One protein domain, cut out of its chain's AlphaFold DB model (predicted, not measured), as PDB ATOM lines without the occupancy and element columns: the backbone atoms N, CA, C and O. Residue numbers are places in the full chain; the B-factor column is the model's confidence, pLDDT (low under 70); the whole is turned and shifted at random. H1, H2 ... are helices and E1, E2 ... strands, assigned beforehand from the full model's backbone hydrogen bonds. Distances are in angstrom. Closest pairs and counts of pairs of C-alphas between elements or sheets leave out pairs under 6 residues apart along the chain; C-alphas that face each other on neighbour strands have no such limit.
ATOM      1  N   LYS A   7     105.246 164.831 111.525       88.06
ATOM      2  CA  LYS A   7     103.940 165.502 111.528       88.06
ATOM      3  C   LYS A   7     103.290 165.344 112.897       88.06
ATOM      4  O   LYS A   7     103.397 164.292 113.522       88.06
ATOM      5  N   TYR A   8     102.568 166.365 113.344       89.06
ATOM      6  CA  TYR A   8     101.767 166.300 114.563       89.06
ATOM      7  C   TYR A   8     100.418 166.984 114.361       89.06
ATOM      8  O   TYR A   8     100.288 167.908 113.558       89.06
ATOM      9  N   GLN A   9      99.421 166.543 115.121       87.31
ATOM     10  CA  GLN A   9      98.119 167.186 115.226       87.31
ATOM     11  C   GLN A   9      97.753 167.317 116.702       87.31
ATOM     12  O   GLN A   9      97.519 166.317 117.377       87.31
ATOM     13  N   ALA A  10      97.667 168.560 117.177       83.12
ATOM     14  CA  ALA A  10      97.220 168.878 118.534       83.12
ATOM     15  C   ALA A  10      95.701 169.123 118.629       83.12
ATOM     16  O   ALA A  10      95.157 169.195 119.725       83.12
ATOM     17  N   ALA A  11      95.011 169.268 117.491       79.12
ATOM     18  CA  ALA A  11      93.569 169.479 117.465       79.12
ATOM     19  C   ALA A  11      92.826 168.230 117.959       79.12
ATOM     20  O   ALA A  11      93.065 167.129 117.457       79.12
ATOM     21  N   THR A  12      91.908 168.439 118.903       78.88
ATOM     22  CA  THR A  12      91.024 167.422 119.499       78.88
ATOM     23  C   THR A  12      89.678 167.313 118.786       78.88
ATOM     24  O   THR A  12      88.931 166.358 118.987       78.88
ATOM     25  N   VAL A  13      89.363 168.284 117.927       84.06
ATOM     26  CA  VAL A  13      88.134 168.328 117.135       84.06
ATOM     27  C   VAL A  13      88.451 168.733 115.701       84.06
ATOM     28  O   VAL A  13      89.275 169.612 115.452       84.06
ATOM     29  N   ASN A  14      87.794 168.083 114.747       83.88
ATOM     30  CA  ASN A  14      87.798 168.484 113.349       83.88
ATOM     31  C   ASN A  14      86.452 169.137 113.028       83.88
ATOM     32  O   ASN A  14      85.404 168.508 113.199       83.88
ATOM     33  N   ARG A  15      86.488 170.393 112.577       85.88
ATOM     34  CA  ARG A  15      85.306 171.165 112.188       85.88
ATOM     35  C   ARG A  15      85.263 171.292 110.676       85.88
ATOM     36  O   ARG A  15      86.209 171.778 110.066       85.88
ATOM     37  N   THR A  16      84.153 170.886 110.077       85.50
ATOM     38  CA  THR A  16      83.905 171.065 108.644       85.50
ATOM     39  C   THR A  16      82.695 171.965 108.464       85.50
ATOM     40  O   THR A  16      81.610 171.634 108.946       85.50
ATOM     41  N   THR A  17      82.879 173.102 107.793       86.00
ATOM     42  CA  THR A  17      81.786 174.019 107.453       86.00
ATOM     43  C   THR A  17      80.835 173.331 106.483       86.00
ATOM     44  O   THR A  17      81.265 172.762 105.482       86.00
ATOM     45  N   LEU A  18      79.544 173.367 106.794       83.25
ATOM     46  CA  LEU A  18      78.492 172.864 105.925       83.25
ATOM     47  C   LEU A  18      77.962 174.035 105.102       83.25
ATOM     48  O   LEU A  18      77.476 175.020 105.658       83.25
ATOM     49  N   THR A  19      78.086 173.927 103.784       83.06
ATOM     50  CA  THR A  19      77.607 174.928 102.829       83.06
ATOM     51  C   THR A  19      76.692 174.267 101.812       83.06
ATOM     52  O   THR A  19      77.086 173.273 101.196       83.06
ATOM     53  N   GLY A  20      75.500 174.819 101.623       80.62
ATOM     54  CA  GLY A  20      74.607 174.495 100.513       80.62
ATOM     55  C   GLY A  20      74.531 175.645  99.511       80.62
ATOM     56  O   GLY A  20      75.205 176.663  99.655       80.62
ATOM     57  N   MET A  21      73.712 175.479  98.471       77.44
ATOM     58  CA  MET A  21      73.553 176.482  97.405       77.44
ATOM     59  C   MET A  21      72.993 177.828  97.904       77.44
ATOM     60  O   MET A  21      73.163 178.840  97.232       77.44
ATOM     61  N   ASP A  22      72.350 177.846  99.071       79.12
ATOM     62  CA  ASP A  22      71.716 178.999  99.719       79.12
ATOM     63  C   ASP A  22      72.577 179.667 100.811       79.12
ATOM     64  O   ASP A  22      72.213 180.736 101.300       79.12
ATOM     65  N   GLY A  23      73.732 179.095 101.176       83.00
ATOM     66  CA  GLY A  23      74.657 179.706 102.136       83.00
ATOM     67  C   GLY A  23      75.344 178.722 103.082       83.00
ATOM     68  O   GLY A  23      75.451 177.526 102.816       83.00
ATOM     69  N   VAL A  24      75.862 179.251 104.195       86.62
ATOM     70  CA  VAL A  24      76.512 178.472 105.262       86.62
ATOM     71  C   VAL A  24      75.454 178.007 106.265       86.62
ATOM     72  O   VAL A  24      74.843 178.828 106.942       86.62
ATOM     73  N   HIS A  25      75.277 176.693 106.412       82.69
ATOM     74  CA  HIS A  25      74.269 176.079 107.295       82.69
ATOM     75  C   HIS A  25      74.794 175.698 108.678       82.69
ATOM     76  O   HIS A  25      74.061 175.148 109.495       82.69
ATOM     77  N   GLY A  26      76.072 175.961 108.948       86.31
ATOM     78  CA  GLY A  26      76.720 175.666 110.221       86.31
ATOM     79  C   GLY A  26      77.989 174.845 110.041       86.31
ATOM     80  O   GLY A  26      78.670 174.933 109.019       86.31
ATOM     81  N   TYR A  27      78.333 174.050 111.053       86.25
ATOM     82  CA  TYR A  27      79.533 173.220 111.043       86.25
ATOM     83  C   TYR A  27      79.260 171.846 111.648       86.25
ATOM     84  O   TYR A  27      78.475 171.693 112.581       86.25
ATOM     85  N   LYS A  28      79.942 170.832 111.117       86.75
ATOM     86  CA  LYS A  28      80.010 169.500 111.711       86.75
ATOM     87  C   LYS A  28      81.285 169.399 112.528       86.75
ATOM     88  O   LYS A  28      82.370 169.567 111.976       86.75
ATOM     89  N   GLU A  29      81.155 169.093 113.811       87.94
ATOM     90  CA  GLU A  29      82.288 168.827 114.694       87.94
ATOM     91  C   GLU A  29      82.417 167.320 114.928       87.94
ATOM     92  O   GLU A  29      81.444 166.646 115.271       87.94
ATOM     93  N   LYS A  30      83.612 166.771 114.700       87.81
ATOM     94  CA  LYS A  30      83.944 165.385 115.042       87.81
ATOM     95  C   LYS A  30      85.126 165.370 116.007       87.81
ATOM     96  O   LYS A  30      86.159 165.948 115.659       87.81
ATOM     97  N   PRO A  31      85.027 164.679 117.153       84.75
ATOM     98  CA  PRO A  31      86.186 164.406 117.990       84.75
ATOM     99  C   PRO A  31      87.257 163.660 117.191       84.75
ATOM    100  O   PRO A  31      86.955 162.729 116.438       84.75
ATOM    101  N   VAL A  32      88.505 164.081 117.341       86.94
ATOM    102  CA  VAL A  32      89.671 163.438 116.739       86.94
ATOM    103  C   VAL A  32      90.748 163.258 117.801       86.94
ATOM    104  O   VAL A  32      91.015 164.146 118.606       86.94
ATOM    105  N   ALA A  33      91.378 162.087 117.797       86.88
ATOM    106  CA  ALA A  33      92.507 161.822 118.673       86.88
ATOM    107  C   ALA A  33      93.736 162.606 118.181       86.88
ATOM    108  O   ALA A  33      94.069 162.503 116.987       86.88
ATOM    109  N   PRO A  34      94.423 163.357 119.061       89.25
ATOM    110  CA  PRO A  34      95.683 163.991 118.710       89.25
ATOM    111  C   PRO A  34      96.717 162.920 118.358       89.25
ATOM    112  O   PRO A  34      96.663 161.787 118.852       89.25
ATOM    113  N   TYR A  35      97.655 163.265 117.478       90.62
ATOM    114  CA  TYR A  35      98.667 162.314 117.037       90.62
ATOM    115  C   TYR A  35     100.020 162.954 116.768       90.62
ATOM    116  O   TYR A  35     100.135 164.139 116.454       90.62
ATOM    117  N   ILE A  36     101.035 162.106 116.833       91.12
ATOM    118  CA  ILE A  36     102.388 162.346 116.358       91.12
ATOM    119  C   ILE A  36     102.701 161.259 115.322       91.12
ATOM    120  O   ILE A  36     102.351 160.105 115.534       91.12
ATOM    121  N   SER A  37     103.314 161.587 114.186       90.25
ATOM    122  CA  SER A  37     103.768 160.593 113.206       90.25
ATOM    123  C   SER A  37     105.128 160.940 112.629       90.25
ATOM    124  O   SER A  37     105.423 162.115 112.409       90.25
ATOM    125  N   ALA A  38     105.910 159.911 112.334       88.94
ATOM    126  CA  ALA A  38     107.224 160.035 111.734       88.94
ATOM    127  C   ALA A  38     107.403 158.988 110.633       88.94
ATOM    128  O   ALA A  38     106.957 157.850 110.791       88.94
ATOM    129  N   ARG A  39     108.092 159.369 109.555       87.69
ATOM    130  CA  ARG A  39     108.651 158.417 108.589       87.69
ATOM    131  C   ARG A  39     110.075 158.092 109.014       87.69
ATOM    132  O   ARG A  39     110.890 159.003 109.160       87.69
ATOM    133  N   LEU A  40     110.349 156.818 109.268       85.88
ATOM    134  CA  LEU A  40     111.629 156.324 109.772       85.88
ATOM    135  C   LEU A  40     112.248 155.355 108.766       85.88
ATOM    136  O   LEU A  40     111.547 154.767 107.948       85.88
ATOM    137  N   ARG A  41     113.571 155.186 108.842       85.00
ATOM    138  CA  ARG A  41     114.302 154.182 108.069       85.00
ATOM    139  C   ARG A  41     114.572 152.962 108.944       85.00
ATOM    140  O   ARG A  41     115.121 153.089 110.042       85.00
ATOM    141  N   ASP A  42     114.177 151.798 108.454       82.12
ATOM    142  CA  ASP A  42     114.565 150.509 108.990       82.12
ATOM    143  C   ASP A  42     116.058 150.292 108.714       82.12
ATOM    144  O   ASP A  42     116.541 150.388 107.586       82.12
ATOM    145  N   SER A  43     116.821 150.106 109.781       80.38
ATOM    146  CA  SER A  43     118.274 149.950 109.747       80.38
ATOM    147  C   SER A  43     118.628 148.703 110.543       80.38
ATOM    148  O   SER A  43     117.798 148.221 111.302       80.38
ATOM    149  N   GLY A  44     119.851 148.179 110.434       74.38
ATOM    150  CA  GLY A  44     120.203 146.875 111.022       74.38
ATOM    151  C   GLY A  44     119.966 146.707 112.537       74.38
ATOM    152  O   GLY A  44     120.006 145.582 113.023       74.38
ATOM    153  N   GLY A  45     119.717 147.788 113.288       77.56
ATOM    154  CA  GLY A  45     119.338 147.754 114.710       77.56
ATOM    155  C   GLY A  45     117.876 148.114 115.011       77.56
ATOM    156  O   GLY A  45     117.483 148.138 116.177       77.56
ATOM    157  N   THR A  46     117.069 148.435 114.001       79.81
ATOM    158  CA  THR A  46     115.682 148.870 114.171       79.81
ATOM    159  C   THR A  46     114.772 147.644 114.278       79.81
ATOM    160  O   THR A  46     114.672 146.840 113.361       79.81
ATOM    161  N   ASN A  47     114.072 147.489 115.405       82.88
ATOM    162  CA  ASN A  47     113.040 146.460 115.544       82.88
ATOM    163  C   ASN A  47     111.661 147.051 115.221       82.88
ATOM    164  O   ASN A  47     111.001 147.610 116.100       82.88
ATOM    165  N   VAL A  48     111.214 146.896 113.972       83.88
ATOM    166  CA  VAL A  48     109.904 147.383 113.499       83.88
ATOM    167  C   VAL A  48     108.744 146.779 114.300       83.88
ATOM    168  O   VAL A  48     107.812 147.489 114.679       83.88
ATOM    169  N   GLN A  49     108.833 145.496 114.666       84.88
ATOM    170  CA  GLN A  49     107.822 144.834 115.499       84.88
ATOM    171  C   GLN A  49     107.708 145.485 116.885       84.88
ATOM    172  O   GLN A  49     106.615 145.569 117.446       84.88
ATOM    173  N   GLY A  50     108.826 145.985 117.417       84.75
ATOM    174  CA  GLY A  50     108.867 146.717 118.678       84.75
ATOM    175  C   GLY A  50     108.012 147.983 118.650       84.75
ATOM    176  O   GLY A  50     107.368 148.285 119.648       84.75
ATOM    177  N   PHE A  51     107.932 148.682 117.511       85.12
ATOM    178  CA  PHE A  51     107.060 149.854 117.365       85.12
ATOM    179  C   PHE A  51     105.581 149.482 117.432       85.12
ATOM    180  O   PHE A  51     104.816 150.175 118.095       85.12
ATOM    181  N   ASN A  52     105.171 148.368 116.824       85.06
ATOM    182  CA  ASN A  52     103.772 147.925 116.863       85.06
ATOM    183  C   ASN A  52     103.296 147.587 118.290       85.06
ATOM    184  O   ASN A  52     102.121 147.698 118.614       85.06
ATOM    185  N   GLN A  53     104.220 147.196 119.170       87.69
ATOM    186  CA  GLN A  53     103.916 146.859 120.563       87.69
ATOM    187  C   GLN A  53     103.949 148.069 121.511       87.69
ATOM    188  O   GLN A  53     103.745 147.917 122.715       87.69
ATOM    189  N   GLN A  54     104.215 149.278 121.008       88.12
ATOM    190  CA  GLN A  54     104.307 150.472 121.846       88.12
ATOM    191  C   GLN A  54     102.933 150.910 122.353       88.12
ATOM    192  O   GLN A  54     102.151 151.556 121.657       88.12
ATOM    193  N   THR A  55     102.689 150.640 123.629       88.88
ATOM    194  CA  THR A  55     101.561 151.175 124.392       88.88
ATOM    195  C   THR A  55     102.085 151.975 125.578       88.88
ATOM    196  O   THR A  55     102.997 151.513 126.261       88.88
ATOM    197  N   ASN A  56     101.501 153.145 125.851       90.44
ATOM    198  CA  ASN A  56     101.903 154.041 126.943       90.44
ATOM    199  C   ASN A  56     103.349 154.571 126.817       90.44
ATOM    200  O   ASN A  56     104.121 154.558 127.776       90.44
ATOM    201  N   VAL A  57     103.715 155.052 125.628       89.94
ATOM    202  CA  VAL A  57     105.028 155.657 125.361       89.94
ATOM    203  C   VAL A  57     104.957 157.182 125.331       89.94
ATOM    204  O   VAL A  57     103.954 157.772 124.925       89.94
ATOM    205  N   ASN A  58     106.046 157.832 125.742       91.00
ATOM    206  CA  ASN A  58     106.199 159.277 125.616       91.00
ATOM    207  C   ASN A  58     107.011 159.584 124.358       91.00
ATOM    208  O   ASN A  58     108.131 159.097 124.215       91.00
ATOM    209  N   VAL A  59     106.460 160.405 123.467       87.94
ATOM    210  CA  VAL A  59     107.137 160.837 122.239       87.94
ATOM    211  C   VAL A  59     107.387 162.330 122.335       87.94
ATOM    212  O   VAL A  59     106.456 163.115 122.520       87.94
ATOM    213  N   ILE A  60     108.653 162.716 122.220       88.94
ATOM    214  CA  ILE A  60     109.089 164.109 122.249       88.94
ATOM    215  C   ILE A  60     109.619 164.441 120.862       88.94
ATOM    216  O   ILE A  60     110.500 163.751 120.355       88.94
ATOM    217  N   ALA A  61     109.078 165.490 120.257       85.62
ATOM    218  CA  ALA A  61     109.523 165.982 118.968       85.62
ATOM    219  C   ALA A  61     109.927 167.444 119.074       85.62
ATOM    220  O   ALA A  61     109.126 168.297 119.456       85.62
ATOM    221  N   GLU A  62     111.172 167.723 118.719       86.44
ATOM    222  CA  GLU A  62     111.688 169.077 118.619       86.44
ATOM    223  C   GLU A  62     111.573 169.545 117.170       86.44
ATOM    224  O   GLU A  62     112.080 168.917 116.241       86.44
ATOM    225  N   LEU A  63     110.831 170.626 116.970       83.31
ATOM    226  CA  LEU A  63     110.658 171.241 115.667       83.31
ATOM    227  C   LEU A  63     111.860 172.135 115.361       83.31
ATOM    228  O   LEU A  63     112.413 172.775 116.252       83.31
ATOM    229  N   ALA A  64     112.183 172.290 114.076       82.25
ATOM    230  CA  ALA A  64     113.275 173.158 113.621       82.25
ATOM    231  C   ALA A  64     113.129 174.636 114.049       82.25
ATOM    232  O   ALA A  64     114.094 175.389 114.018       82.25
ATOM    233  N   ASN A  65     111.930 175.058 114.463       83.12
ATOM    234  CA  ASN A  65     111.668 176.389 115.015       83.12
ATOM    235  C   ASN A  65     111.889 176.490 116.541       83.12
ATOM    236  O   ASN A  65     111.496 177.492 117.135       83.12
ATOM    237  N   GLY A  66     112.453 175.458 117.179       83.50
ATOM    238  CA  GLY A  66     112.743 175.410 118.615       83.50
ATOM    239  C   GLY A  66     111.550 175.051 119.507       83.50
ATOM    240  O   GLY A  66     111.664 175.096 120.728       83.50
ATOM    241  N   LYS A  67     110.388 174.707 118.937       86.50
ATOM    242  CA  LYS A  67     109.234 174.247 119.723       86.50
ATOM    243  C   LYS A  67     109.347 172.758 120.032       86.50
ATOM    244  O   LYS A  67     109.583 171.956 119.134       86.50
ATOM    245  N   THR A  68     109.048 172.387 121.272       89.31
ATOM    246  CA  THR A  68     108.964 170.987 121.699       89.31
ATOM    247  C   THR A  68     107.507 170.538 121.778       89.31
ATOM    248  O   THR A  68     106.700 171.122 122.501       89.31
ATOM    249  N   ILE A  69     107.167 169.477 121.051       88.44
ATOM    250  CA  ILE A  69     105.880 168.784 121.127       88.44
ATOM    251  C   ILE A  69     106.068 167.532 121.978       88.44
ATOM    252  O   ILE A  69     106.921 166.700 121.678       88.44
ATOM    253  N   ILE A  70     105.272 167.396 123.037       89.12
ATOM    254  CA  ILE A  70     105.347 166.262 123.963       89.12
ATOM    255  C   ILE A  70     104.017 165.517 123.924       89.12
ATOM    256  O   ILE A  70     102.998 166.026 124.384       89.12
ATOM    257  N   GLY A  71     104.041 164.299 123.396       87.12
ATOM    258  CA  GLY A  71     102.954 163.343 123.527       87.12
ATOM    259  C   GLY A  71     103.204 162.423 124.716       87.12
ATOM    260  O   GLY A  71     104.279 161.833 124.823       87.12
ATOM    261  N   ARG A  72     102.224 162.313 125.615       89.19
ATOM    262  CA  ARG A  72     102.291 161.451 126.802       89.19
ATOM    263  C   ARG A  72     101.316 160.295 126.677       89.19
ATOM    264  O   ARG A  72     100.223 160.487 126.151       89.19
ATOM    265  N   SER A  73     101.713 159.132 127.189       90.00
ATOM    266  CA  SER A  73     100.874 157.927 127.219       90.00
ATOM    267  C   SER A  73     100.285 157.565 125.855       90.00
ATOM    268  O   SER A  73      99.124 157.174 125.737       90.00
ATOM    269  N   LEU A  74     101.094 157.715 124.810       90.38
ATOM    270  CA  LEU A  74     100.677 157.425 123.452       90.38
ATOM    271  C   LEU A  74     100.725 155.923 123.169       90.38
ATOM    272  O   LEU A  74     101.475 155.178 123.800       90.38
ATOM    273  N   TRP A  75      99.970 155.485 122.170       90.88
ATOM    274  CA  TRP A  75     100.070 154.141 121.605       90.88
ATOM    275  C   TRP A  75     100.228 154.210 120.092       90.88
ATOM    276  O   TRP A  75      99.718 155.138 119.453       90.88
ATOM    277  N   THR A  76     100.938 153.247 119.512       89.88
ATOM    278  CA  THR A  76     101.050 153.140 118.059       89.88
ATOM    279  C   THR A  76      99.721 152.756 117.428       89.88
ATOM    280  O   THR A  76      98.925 151.983 117.957       89.88
ATOM    281  N   VAL A  77      99.459 153.350 116.273       85.44
ATOM    282  CA  VAL A  77      98.331 153.032 115.409       85.44
ATOM    283  C   VAL A  77      98.843 152.804 113.995       85.44
ATOM    284  O   VAL A  77      99.853 153.387 113.599       85.44
ATOM    285  N   ASN A  78      98.081 152.021 113.230       82.00
ATOM    286  CA  ASN A  78      98.434 151.472 111.917       82.00
ATOM    287  C   ASN A  78      99.412 150.291 111.993       82.00
ATOM    288  O   ASN A  78     100.098 150.089 112.992       82.00
ATOM    289  N   VAL A  79      99.460 149.531 110.900       82.31
ATOM    290  CA  VAL A  79     100.453 148.479 110.672       82.31
ATOM    291  C   VAL A  79     101.745 149.138 110.193       82.31
ATOM    292  O   VAL A  79     101.704 149.968 109.284       82.31
ATOM    293  N   GLN A  80     102.878 148.800 110.812       82.06
ATOM    294  CA  GLN A  80     104.194 149.241 110.350       82.06
ATOM    295  C   GLN A  80     104.601 148.381 109.154       82.06
ATOM    296  O   GLN A  80     105.154 147.293 109.309       82.06
ATOM    297  N   GLU A  81     104.265 148.866 107.966       83.69
ATOM    298  CA  GLU A  81     104.696 148.291 106.697       83.69
ATOM    299  C   GLU A  81     106.004 148.960 106.263       83.69
ATOM    300  O   GLU A  81     106.117 150.187 106.300       83.69
ATOM    301  N   VAL A  82     107.002 148.149 105.905       84.56
ATOM    302  CA  VAL A  82     108.311 148.626 105.443       84.56
ATOM    303  C   VAL A  82     108.347 148.554 103.924       84.56
ATOM    304  O   VAL A  82     108.214 147.479 103.339       84.56
ATOM    305  N   GLU A  83     108.569 149.695 103.282       86.06
ATOM    306  CA  GLU A  83     108.826 149.774 101.848       86.06
ATOM    307  C   GLU A  83     110.238 149.241 101.565       86.06
ATOM    308  O   GLU A  83     111.229 149.813 102.021       86.06
ATOM    309  N   SER A  84     110.346 148.134 100.822       82.00
ATOM    310  CA  SER A  84     111.622 147.426 100.620       82.00
ATOM    311  C   SER A  84     112.653 148.199  99.792       82.00
ATOM    312  O   SER A  84     113.841 147.908  99.911       82.00
ATOM    313  N   GLU A  85     112.224 149.128  98.937       82.81
ATOM    314  CA  GLU A  85     113.119 149.876  98.042       82.81
ATOM    315  C   GLU A  85     114.008 150.850  98.824       82.81
ATOM    316  O   GLU A  85     115.213 150.919  98.599       82.81
ATOM    317  N   ASP A  86     113.419 151.536  99.805       81.81
ATOM    318  CA  ASP A  86     114.095 152.546 100.619       81.81
ATOM    319  C   ASP A  86     114.309 152.115 102.078       81.81
ATOM    320  O   ASP A  86     114.941 152.840 102.851       81.81
ATOM    321  N   ALA A  87     113.805 150.939 102.460       85.00
ATOM    322  CA  ALA A  87     113.745 150.455 103.837       85.00
ATOM    323  C   ALA A  87     113.126 151.508 104.769       85.00
ATOM    324  O   ALA A  87     113.704 151.869 105.789       85.00
ATOM    325  N   VAL A  88     111.976 152.066 104.401       87.75
ATOM    326  CA  VAL A  88     111.298 153.128 105.163       87.75
ATOM    327  C   VAL A  88     109.914 152.686 105.598       87.75
ATOM    328  O   VAL A  88     109.250 151.931 104.900       87.75
ATOM    329  N   PHE A  89     109.480 153.160 106.760       86.62
ATOM    330  CA  PHE A  89     108.161 152.869 107.305       86.62
ATOM    331  C   PHE A  89     107.575 154.091 108.003       86.62
ATOM    332  O   PHE A  89     108.289 154.932 108.562       86.62
ATOM    333  N   ASP A  90     106.250 154.170 107.993       89.19
ATOM    334  CA  ASP A  90     105.498 155.205 108.684       89.19
ATOM    335  C   ASP A  90     105.003 154.691 110.037       89.19
ATOM    336  O   ASP A  90     104.354 153.649 110.153       89.19
ATOM    337  N   VAL A  91     105.277 155.461 111.086       89.75
ATOM    338  CA  VAL A  91     104.771 155.201 112.432       89.75
ATOM    339  C   VAL A  91     103.923 156.373 112.897       89.75
ATOM    340  O   VAL A  91     104.252 157.542 112.691       89.75
ATOM    341  N   ARG A  92     102.788 156.062 113.521       91.75
ATOM    342  CA  ARG A  92     101.879 157.049 114.095       91.75
ATOM    343  C   ARG A  92     101.532 156.647 115.513       91.75
ATOM    344  O   ARG A  92     101.144 155.514 115.753       91.75
ATOM    345  N   TRP A  93     101.591 157.608 116.415       91.56
ATOM    346  CA  TRP A  93     101.187 157.479 117.801       91.56
ATOM    347  C   TRP A  93      99.989 158.372 118.085       91.56
ATOM    348  O   TRP A  93      99.983 159.537 117.683       91.56
ATOM    349  N   LYS A  94      98.984 157.846 118.781       90.69
ATOM    350  CA  LYS A  94      97.797 158.595 119.206       90.69
ATOM    351  C   LYS A  94      97.703 158.654 120.721       90.69
ATOM    352  O   LYS A  94      98.200 157.761 121.402       90.69
ATOM    353  N   ALA A  95      97.066 159.710 121.215       85.12
ATOM    354  CA  ALA A  95      96.671 159.837 122.613       85.12
ATOM    355  C   ALA A  95      95.153 159.710 122.746       85.12
ATOM    356  O   ALA A  95      94.413 159.933 121.782       85.12
TER     357      ALA A  95
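What this domain is: This is residues 7 to 95 of the 97 residues of the protein "Phage tail tube protein" of Escherichia coli (UniProt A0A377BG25). A twisted sheet of five strands folds back on itself into two leaves, E1 and E4 facing E6 and E5 with E7 as the hinge, and a long two-stranded hairpin, E2 and E3, sticks out from it as an arm. The short helix H1 only grazes the sheet. The printed part has 89 residues, with seven named strands and one named helix in the order E1, E2, E3, E4, H1, E5, E6, E7. The sheet runs E1, E4, E7, E6, E5, antiparallel throughout, and the class is mostly strand. The whole is loose, with a radius of gyration of the C-alphas of 17.3 A and spans of 59 by 30 by 27 A, the arm making much of the length.

Where its parts are: E1, residues 7 to 9, begins at C-alpha 7 (103.940, 165.502, 111.528) and is 7.1 A long. E2, residues 13 to 20, measures 22.3 A, and E3, residues 23 to 31, measures 24.9 A; between them C-alpha 22 stands at (71.716, 178.999, 99.719). E4, residues 35 to 41, measures 19.8 A. H1, residues 48 to 52, measures 7.0 A. E5, residues 55 to 62, measures 21.4 A. E6, residues 68 to 77, measures 21.8 A and bends by 86 degrees at residue 73. E7, residues 88 to 94, measures 20.2 A and ends at C-alpha 94 (97.797, 158.595, 119.206).

How they stand to each other: In the sheet, edge strand E1 is antiparallel to E4 at 169 degrees, with N 9 and O 35 2.8 A apart. E4 is antiparallel to E7 at 162 degrees, with N 38 and O 91 2.9 A apart. The pairing of E6 is staggered: its residues 75 to 77 pair with E7, with N 77 and O 92 2.8 A apart, and its residues 68 to 75 pair with E5, with N 69 and O 61 2.8 A apart. E5, E6 and E7 form a meander, each strand the antiparallel neighbour of the one before. Across the folded sheet, the closest C-alphas of E4 and E6 are those of Ile 36 and Gly 71, 7.3 A apart. H1 is on the sheet but only grazes it; its closest C-alpha to E6 is that of Asn 52, 6.0 A from that of Thr 76. In H1, 0 of 1 O i to N i+4 pairs and 2 of 2 O i to N i+3 pairs are within hydrogen-bond range. The hairpin of E2 and E3 is antiparallel at 157 degrees, with N 14 and O 30 2.8 A apart. E2 and E3 are both apart from E4, E5, E6, E7 and H1, except that E3 follows on to E4 by a tight link and is apart from it too.

The domain as a whole: The two C-alphas farthest apart are those of Asp 22 and Gly 44, 59.3 A. The printed part has no cut and no long link. The mean pLDDT of the printed part is 85.7, and no printed residue is under 70.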